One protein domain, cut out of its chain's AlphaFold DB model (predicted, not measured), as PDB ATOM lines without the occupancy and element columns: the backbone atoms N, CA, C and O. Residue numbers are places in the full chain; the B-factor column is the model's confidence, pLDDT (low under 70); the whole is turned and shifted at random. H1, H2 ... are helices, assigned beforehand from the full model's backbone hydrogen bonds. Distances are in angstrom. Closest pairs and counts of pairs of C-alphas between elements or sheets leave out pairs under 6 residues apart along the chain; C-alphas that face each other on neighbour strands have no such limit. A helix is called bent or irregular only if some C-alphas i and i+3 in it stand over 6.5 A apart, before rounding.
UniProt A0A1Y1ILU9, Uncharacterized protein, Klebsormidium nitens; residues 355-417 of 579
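What this domain is: This is residues 355 to 417 of the 579 residues of an uncharacterized protein of Klebsormidium nitens (UniProt A0A1Y1ILU9). A long, gently bent helix, H2, makes the length; the short helix H1 folds back across its first arm, H2a, and residues 398 to 417 stick out. The printed part has 63 residues with two named helices, H1 then H2, no named strand, class all helix. It is extended, with radius of gyration of the C-alphas 17.9 A and spans of 61 by 17 by 13 A.

How they stand to each other: H2, residues 375 to 415, is one helix by its hydrogen bonds but bent: C-alphas 387 and 390 are 6.8 A apart. Its arms, H2a, residues 375 to 387, and H2b, residues 390 to 415, are near each other at a shallow tilt of 30 degrees. H1, residues 357 to 367, only just touches H2a, at residues 381 to 385 alone, with 3 pairs of C-alphas within 8 A; the closest, Lys 361 and Tyr 385, are 7.3 A apart. They run opposite ways at a steep tilt of 56 degrees. H1 and H2b are only just apart, their closest C-alphas 8.2 A. In H1, H2a and H2b every O i to N i+4 pair is within hydrogen-bond range.

Where its parts are: H2b, 36.7 A, ends at C-alpha 415 (402.967, 336.935, 350.228). H2a measures 18.1 A. H1, 15.2 A, begins at C-alpha 357 (408.105, 300.967, 346.158).

The domain as a whole: The farthest C-alphas, Asn 373 and Lys 417, are 61.0 A apart. The printed part has no cut, and the link from H1 to H2 is short. Residues 355 to 357, 387 to 388 and 391 to 416 are under pLDDT 70.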
ATOM      1  N   GLN A 355     408.493 306.976 349.352       53.44
ATOM      2  CA  GLN A 355     408.185 306.887 347.911       53.44
ATOM      3  C   GLN A 355     408.847 305.679 347.218       53.44
ATOM      4  O   GLN A 355     408.716 305.513 346.010       53.44
ATOM      5  N   ASP A 356     409.603 304.883 347.971       61.38
ATOM      6  CA  ASP A 356     410.398 303.763 347.485       61.38
ATOM      7  C   ASP A 356     409.547 302.484 347.514       61.38
ATOM      8  O   ASP A 356     409.277 301.926 348.588       61.38
ATOM      9  N   SER A 357     409.069 302.065 346.335       65.69
ATOM     10  CA  SER A 357     408.105 300.967 346.158       65.69
ATOM     11  C   SER A 357     408.554 299.692 346.854       65.69
ATOM     12  O   SER A 357     407.744 299.006 347.466       65.69
ATOM     13  N   ASP A 358     409.850 299.402 346.815       75.50
ATOM     14  CA  ASP A 358     410.404 298.126 347.252       75.50
ATOM     15  C   ASP A 358     410.527 298.067 348.780       75.50
ATOM     16  O   ASP A 358     410.331 297.014 349.391       75.50
ATOM     17  N   ILE A 359     410.755 299.218 349.426       71.88
ATOM     18  CA  ILE A 359     410.715 299.352 350.889       71.88
ATOM     19  C   ILE A 359     409.266 299.242 351.378       71.88
ATOM     20  O   ILE A 359     408.995 298.508 352.332       71.88
ATOM     21  N   MET A 360     408.325 299.915 350.707       74.81
ATOM     22  CA  MET A 360     406.893 299.810 351.005       74.81
ATOM     23  C   MET A 360     406.407 298.359 350.844       74.81
ATOM     24  O   MET A 360     405.772 297.817 351.752       74.81
ATOM     25  N   LYS A 361     406.801 297.684 349.762       84.56
ATOM     26  CA  LYS A 361     406.490 296.281 349.462       84.56
ATOM     27  C   LYS A 361     407.081 295.329 350.495       84.56
ATOM     28  O   LYS A 361     406.354 294.504 351.038       84.56
ATOM     29  N   SER A 362     408.354 295.500 350.853       81.25
ATOM     30  CA  SER A 362     409.029 294.714 351.895       81.25
ATOM     31  C   SER A 362     408.351 294.850 353.269       81.25
ATOM     32  O   SER A 362     408.040 293.845 353.911       81.25
ATOM     33  N   ASN A 363     408.021 296.076 353.691       77.56
ATOM     34  CA  ASN A 363     407.311 296.328 354.951       77.56
ATOM     35  C   ASN A 363     405.888 295.744 354.944       77.56
ATOM     36  O   ASN A 363     405.449 295.155 355.932       77.56
ATOM     37  N   THR A 364     405.174 295.865 353.823       74.75
ATOM     38  CA  THR A 364     403.809 295.337 353.676       74.75
ATOM     39  C   THR A 364     403.817 293.805 353.696       74.75
ATOM     40  O   THR A 364     403.045 293.186 354.427       74.75
ATOM     41  N   ARG A 365     404.767 293.183 352.989       86.38
ATOM     42  CA  ARG A 365     405.029 291.735 352.995       86.38
ATOM     43  C   ARG A 365     405.338 291.212 354.398       86.38
ATOM     44  O   ARG A 365     404.830 290.161 354.788       86.38
ATOM     45  N   LEU A 366     406.131 291.958 355.173       80.88
ATOM     46  CA  LEU A 366     406.442 291.647 356.570       80.88
ATOM     47  C   LEU A 366     405.193 291.735 357.465       80.88
ATOM     48  O   LEU A 366     404.973 290.845 358.285       80.88
ATOM     49  N   ALA A 367     404.350 292.758 357.278       72.50
ATOM     50  CA  ALA A 367     403.103 292.931 358.026       72.50
ATOM     51  C   ALA A 367     402.096 291.793 357.762       72.50
ATOM     52  O   ALA A 367     401.545 291.235 358.712       72.50
ATOM     53  N   PHE A 368     401.926 291.379 356.501       79.00
ATOM     54  CA  PHE A 368     401.127 290.201 356.125       79.00
ATOM     55  C   PHE A 368     401.836 288.855 356.388       79.00
ATOM     56  O   PHE A 368     401.235 287.799 356.198       79.00
ATOM     57  N   ARG A 369     403.091 288.874 356.867       90.06
ATOM     58  CA  ARG A 369     403.929 287.700 357.189       90.06
ATOM     59  C   ARG A 369     404.136 286.738 356.008       90.06
ATOM     60  O   ARG A 369     404.243 285.527 356.201       90.06
ATOM     61  N   VAL A 370     404.216 287.276 354.793       88.12
ATOM     62  CA  VAL A 370     404.298 286.498 353.548       88.12
ATOM     63  C   VAL A 370     405.736 286.030 353.310       88.12
ATOM     64  O   VAL A 370     406.600 286.756 352.803       88.12
ATOM     65  N   THR A 371     406.006 284.798 353.735       85.75
ATOM     66  CA  THR A 371     407.310 284.139 353.630       85.75
ATOM     67  C   THR A 371     407.681 283.846 352.175       85.75
ATOM     68  O   THR A 371     406.844 283.494 351.354       85.75
ATOM     69  N   ALA A 372     408.974 283.939 351.846       83.50
ATOM     70  CA  ALA A 372     409.486 283.654 350.498       83.50
ATOM     71  C   ALA A 372     409.345 282.186 350.048       83.50
ATOM     72  O   ALA A 372     409.578 281.885 348.884       83.50
ATOM     73  N   ASN A 373     408.982 281.291 350.966       89.88
ATOM     74  CA  ASN A 373     408.953 279.846 350.752       89.88
ATOM     75  C   ASN A 373     407.561 279.342 350.322       89.88
ATOM     76  O   ASN A 373     407.351 278.135 350.248       89.88
ATOM     77  N   ASP A 374     406.604 280.249 350.111       91.56
ATOM     78  CA  ASP A 374     405.187 279.959 349.889       91.56
ATOM     79  C   ASP A 374     404.714 280.716 348.631       91.56
ATOM     80  O   ASP A 374     404.341 281.889 348.729       91.56
ATOM     81  N   PRO A 375     404.818 280.110 347.430       89.25
ATOM     82  CA  PRO A 375     404.580 280.816 346.171       89.25
ATOM     83  C   PRO A 375     403.124 281.273 346.035       89.25
ATOM     84  O   PRO A 375     402.884 282.416 345.674       89.25
ATOM     85  N   GLU A 376     402.153 280.454 346.446       86.44
ATOM     86  CA  GLU A 376     400.728 280.810 346.386       86.44
ATOM     87  C   GLU A 376     400.394 282.044 347.244       86.44
ATOM     88  O   GLU A 376     399.597 282.891 346.841       86.44
ATOM     89  N   LYS A 377     401.020 282.187 348.424       85.25
ATOM     90  CA  LYS A 377     400.876 283.402 349.246       85.25
ATOM     91  C   LYS A 377     401.678 284.579 348.709       85.25
ATOM     92  O   LYS A 377     401.283 285.709 348.978       85.25
ATOM     93  N   MET A 378     402.774 284.338 347.990       90.75
ATOM     94  CA  MET A 378     403.497 285.392 347.280       90.75
ATOM     95  C   MET A 378     402.653 285.952 346.140       90.75
ATOM     96  O   MET A 378     402.417 287.151 346.136       90.75
ATOM     97  N   ASP A 379     402.122 285.119 345.249       89.00
ATOM     98  CA  ASP A 379     401.326 285.573 344.103       89.00
ATOM     99  C   ASP A 379     400.063 286.327 344.569       89.00
ATOM    100  O   ASP A 379     399.798 287.446 344.130       89.00
ATOM    101  N   LEU A 380     399.354 285.795 345.576       87.31
ATOM    102  CA  LEU A 380     398.212 286.477 346.199       87.31
ATOM    103  C   LEU A 380     398.601 287.797 346.895       87.31
ATOM    104  O   LEU A 380     397.793 288.725 346.964       87.31
ATOM    105  N   PHE A 381     399.817 287.892 347.438       92.00
ATOM    106  CA  PHE A 381     400.341 289.132 348.009       92.00
ATOM    107  C   PHE A 381     400.691 290.154 346.929       92.00
ATOM    108  O   PHE A 381     400.416 291.332 347.125       92.00
ATOM    109  N   GLU A 382     401.276 289.725 345.812       91.81
ATOM    110  CA  GLU A 382     401.634 290.583 344.683       91.81
ATOM    111  C   GLU A 382     400.378 291.228 344.070       91.81
ATOM    112  O   GLU A 382     400.336 292.455 343.950       91.81
ATOM    113  N   ASP A 383     399.324 290.441 343.811       86.62
ATOM    114  CA  ASP A 383     398.019 290.947 343.354       86.62
ATOM    115  C   ASP A 383     397.420 291.956 344.355       86.62
ATOM    116  O   ASP A 383     397.101 293.090 343.995       86.62
ATOM    117  N   VAL A 384     397.312 291.596 345.644       76.44
ATOM    118  CA  VAL A 384     396.747 292.487 346.681       76.44
ATOM    119  C   VAL A 384     397.590 293.752 346.875       76.44
ATOM    120  O   VAL A 384     397.046 294.833 347.119       76.44
ATOM    121  N   TYR A 385     398.915 293.645 346.775       87.06
ATOM    122  CA  TYR A 385     399.816 294.777 346.928       87.06
ATOM    123  C   TYR A 385     399.660 295.772 345.777       87.06
ATOM    124  O   TYR A 385     399.485 296.961 346.042       87.06
ATOM    125  N   HIS A 386     399.675 295.305 344.527       82.00
ATOM    126  CA  HIS A 386     399.579 296.179 343.360       82.00
ATOM    127  C   HIS A 386     398.151 296.707 343.133       82.00
ATOM    128  O   HIS A 386     397.959 297.924 343.076       82.00
ATOM    129  N   ASP A 387     397.139 295.835 343.087       69.88
ATOM    130  CA  ASP A 387     395.769 296.230 342.722       69.88
ATOM    131  C   ASP A 387     395.070 297.057 343.825       69.88
ATOM    132  O   ASP A 387     394.216 297.896 343.529       69.88
ATOM    133  N   ILE A 388     395.418 296.854 345.109       65.44
ATOM    134  CA  ILE A 388     394.756 297.531 346.242       65.44
ATOM    135  C   ILE A 388     395.683 298.537 346.930       65.44
ATOM    136  O   ILE A 388     395.327 299.713 347.054       65.44
ATOM    137  N   ILE A 389     396.839 298.089 347.428       71.56
ATOM    138  CA  ILE A 389     397.630 298.860 348.401       71.56
ATOM    139  C   ILE A 389     398.404 299.989 347.720       71.56
ATOM    140  O   ILE A 389     398.276 301.146 348.125       71.56
ATOM    141  N   GLU A 390     399.163 299.682 346.671       78.25
ATOM    142  CA  GLU A 390     399.902 300.664 345.881       78.25
ATOM    143  C   GLU A 390     398.939 301.653 345.211       78.25
ATOM    144  O   GLU A 390     399.110 302.863 345.358       78.25
ATOM    145  N   ALA A 391     397.855 301.161 344.600       66.62
ATOM    146  CA  ALA A 391     396.810 301.993 344.004       66.62
ATOM    147  C   ALA A 391     396.195 303.005 344.999       66.62
ATOM    148  O   ALA A 391     396.128 304.205 344.706       66.62
ATOM    149  N   HIS A 392     395.783 302.570 346.199       61.56
ATOM    150  CA  HIS A 392     395.215 303.481 347.205       61.56
ATOM    151  C   HIS A 392     396.250 304.436 347.807       61.56
ATOM    152  O   HIS A 392     395.958 305.627 347.959       61.56
ATOM    153  N   GLN A 393     397.452 303.955 348.139       68.62
ATOM    154  CA  GLN A 393     398.485 304.811 348.724       68.62
ATOM    155  C   GLN A 393     398.980 305.853 347.718       68.62
ATOM    156  O   GLN A 393     399.081 307.030 348.067       68.62
ATOM    157  N   MET A 394     399.165 305.479 346.448       60.94
ATOM    158  CA  MET A 394     399.504 306.426 345.387       60.94
ATOM    159  C   MET A 394     398.374 307.425 345.127       60.94
ATOM    160  O   MET A 394     398.666 308.605 344.953       60.94
ATOM    161  N   LYS A 395     397.094 307.027 345.178       65.56
ATOM    162  CA  LYS A 395     395.963 307.971 345.080       65.56
ATOM    163  C   LYS A 395     395.958 308.981 346.237       65.56
ATOM    164  O   LYS A 395     395.910 310.189 345.995       65.56
ATOM    165  N   GLY A 396     396.079 308.510 347.480       68.88
ATOM    166  CA  GLY A 396     396.124 309.365 348.672       68.88
ATOM    167  C   GLY A 396     397.353 310.281 348.719       68.88
ATOM    168  O   GLY A 396     397.247 311.446 349.110       68.88
ATOM    169  N   PHE A 397     398.511 309.792 348.264       56.22
ATOM    170  CA  PHE A 397     399.732 310.582 348.125       56.22
ATOM    171  C   PHE A 397     399.611 311.636 347.017       56.22
ATOM    172  O   PHE A 397     399.894 312.804 347.281       56.22
ATOM    173  N   ARG A 398     399.132 311.269 345.813       63.66
ATOM    174  CA  ARG A 398     398.866 312.213 344.706       63.66
ATOM    175  C   ARG A 398     397.919 313.334 345.173       63.66
ATOM    176  O   ARG A 398     398.228 314.504 344.947       63.66
ATOM    177  N   GLN A 399     396.846 313.010 345.904       64.56
ATOM    178  CA  GLN A 399     395.893 313.996 346.440       64.56
ATOM    179  C   GLN A 399     396.524 314.945 347.476       64.56
ATOM    180  O   GLN A 399     396.497 316.159 347.276       64.56
ATOM    181  N   LYS A 400     397.137 314.417 348.548       64.94
ATOM    182  CA  LYS A 400     397.776 315.246 349.593       64.94
ATOM    183  C   LYS A 400     398.894 316.119 349.024       64.94
ATOM    184  O   LYS A 400     398.992 317.296 349.348       64.94
ATOM    185  N   ARG A 401     399.707 315.569 348.118       54.47
ATOM    186  CA  ARG A 401     400.762 316.312 347.424       54.47
ATOM    187  C   ARG A 401     400.193 317.434 346.549       54.47
ATOM    188  O   ARG A 401     400.759 318.524 346.542       54.47
ATOM    189  N   GLY A 402     399.087 317.192 345.843       63.28
ATOM    190  CA  GLY A 402     398.374 318.217 345.076       63.28
ATOM    191  C   GLY A 402     397.856 319.362 345.954       63.28
ATOM    192  O   GLY A 402     398.017 320.529 345.594       63.28
ATOM    193  N   GLN A 403     397.322 319.039 347.136       67.19
ATOM    194  CA  GLN A 403     396.913 320.023 348.146       67.19
ATOM    195  C   GLN A 403     398.109 320.850 348.639       67.19
ATOM    196  O   GLN A 403     398.106 322.064 348.462       67.19
ATOM    197  N   THR A 404     399.182 320.222 349.135       53.78
ATOM    198  CA  THR A 404     400.361 320.945 349.655       53.78
ATOM    199  C   THR A 404     401.071 321.795 348.592       53.78
ATOM    200  O   THR A 404     401.546 322.887 348.898       53.78
ATOM    201  N   ILE A 405     401.130 321.347 347.329       54.97
ATOM    202  CA  ILE A 405     401.663 322.168 346.225       54.97
ATOM    203  C   ILE A 405     400.759 323.382 345.968       54.97
ATOM    204  O   ILE A 405     401.269 324.484 345.771       54.97
ATOM    205  N   SER A 406     399.435 323.209 346.015       64.31
ATOM    206  CA  SER A 406     398.474 324.307 345.838       64.31
ATOM    207  C   SER A 406     398.522 325.307 346.998       64.31
ATOM    208  O   SER A 406     398.499 326.510 346.762       64.31
ATOM    209  N   GLU A 407     398.667 324.841 348.239       65.25
ATOM    210  CA  GLU A 407     398.861 325.684 349.427       65.25
ATOM    211  C   GLU A 407     400.171 326.476 349.353       65.25
ATOM    212  O   GLU A 407     400.170 327.691 349.545       65.25
ATOM    213  N   LEU A 408     401.291 325.818 349.028       50.59
ATOM    214  CA  LEU A 408     402.592 326.476 348.869       50.59
ATOM    215  C   LEU A 408     402.551 327.531 347.755       50.59
ATOM    216  O   LEU A 408     403.057 328.642 347.937       50.59
ATOM    217  N   ARG A 409     401.906 327.204 346.628       59.03
ATOM    218  CA  ARG A 409     401.657 328.128 345.518       59.03
ATOM    219  C   ARG A 409     400.839 329.326 346.005       59.03
ATOM    220  O   ARG A 409     401.342 330.445 345.959       59.03
ATOM    221  N   ASN A 410     399.647 329.110 346.556       66.00
ATOM    222  CA  ASN A 410     398.746 330.179 347.000       66.00
ATOM    223  C   ASN A 410     399.383 331.090 348.062       66.00
ATOM    224  O   ASN A 410     399.289 332.312 347.950       66.00
ATOM    225  N   ASN A 411     400.103 330.526 349.037       60.66
ATOM    226  CA  ASN A 411     400.845 331.296 350.037       60.66
ATOM    227  C   ASN A 411     401.968 332.141 349.409       60.66
ATOM    228  O   ASN A 411     402.210 333.264 349.848       60.66
ATOM    229  N   THR A 412     402.635 331.643 348.365       55.50
ATOM    230  CA  THR A 412     403.649 332.413 347.625       55.50
ATOM    231  C   THR A 412     403.005 333.579 346.870       55.50
ATOM    232  O   THR A 412     403.449 334.717 347.025       55.50
ATOM    233  N   TYR A 413     401.914 333.340 346.132       61.56
ATOM    234  CA  TYR A 413     401.181 334.401 345.428       61.56
ATOM    235  C   TYR A 413     400.644 335.474 346.392       61.56
ATOM    236  O   TYR A 413     400.818 336.665 346.134       61.56
ATOM    237  N   ALA A 414     400.090 335.072 347.541       68.56
ATOM    238  CA  ALA A 414     399.604 335.993 348.569       68.56
ATOM    239  C   ALA A 414     400.726 336.845 349.196       68.56
ATOM    240  O   ALA A 414     400.579 338.063 349.308       68.56
ATOM    241  N   ASN A 415     401.859 336.234 349.567       62.19
ATOM    242  CA  ASN A 415     402.967 336.935 350.228       62.19
ATOM    243  C   ASN A 415     403.663 337.963 349.321       62.19
ATOM    244  O   ASN A 415     404.078 339.014 349.809       62.19
ATOM    245  N   TYR A 416     403.769 337.692 348.016       56.91
ATOM    246  CA  TYR A 416     404.409 338.595 347.046       56.91
ATOM    247  C   TYR A 416     403.415 339.457 346.250       56.91
ATOM    248  O   TYR A 416     403.834 340.183 345.352       56.91
ATOM    249  N   LYS A 417     402.112 339.398 346.578       75.19
ATOM    250  CA  LYS A 417     401.011 340.081 345.861       75.19
ATOM    251  C   LYS A 417     401.018 339.838 344.344       75.19
ATOM    252  O   LYS A 417     400.580 340.694 343.575       75.19
TER     253      LYS A 417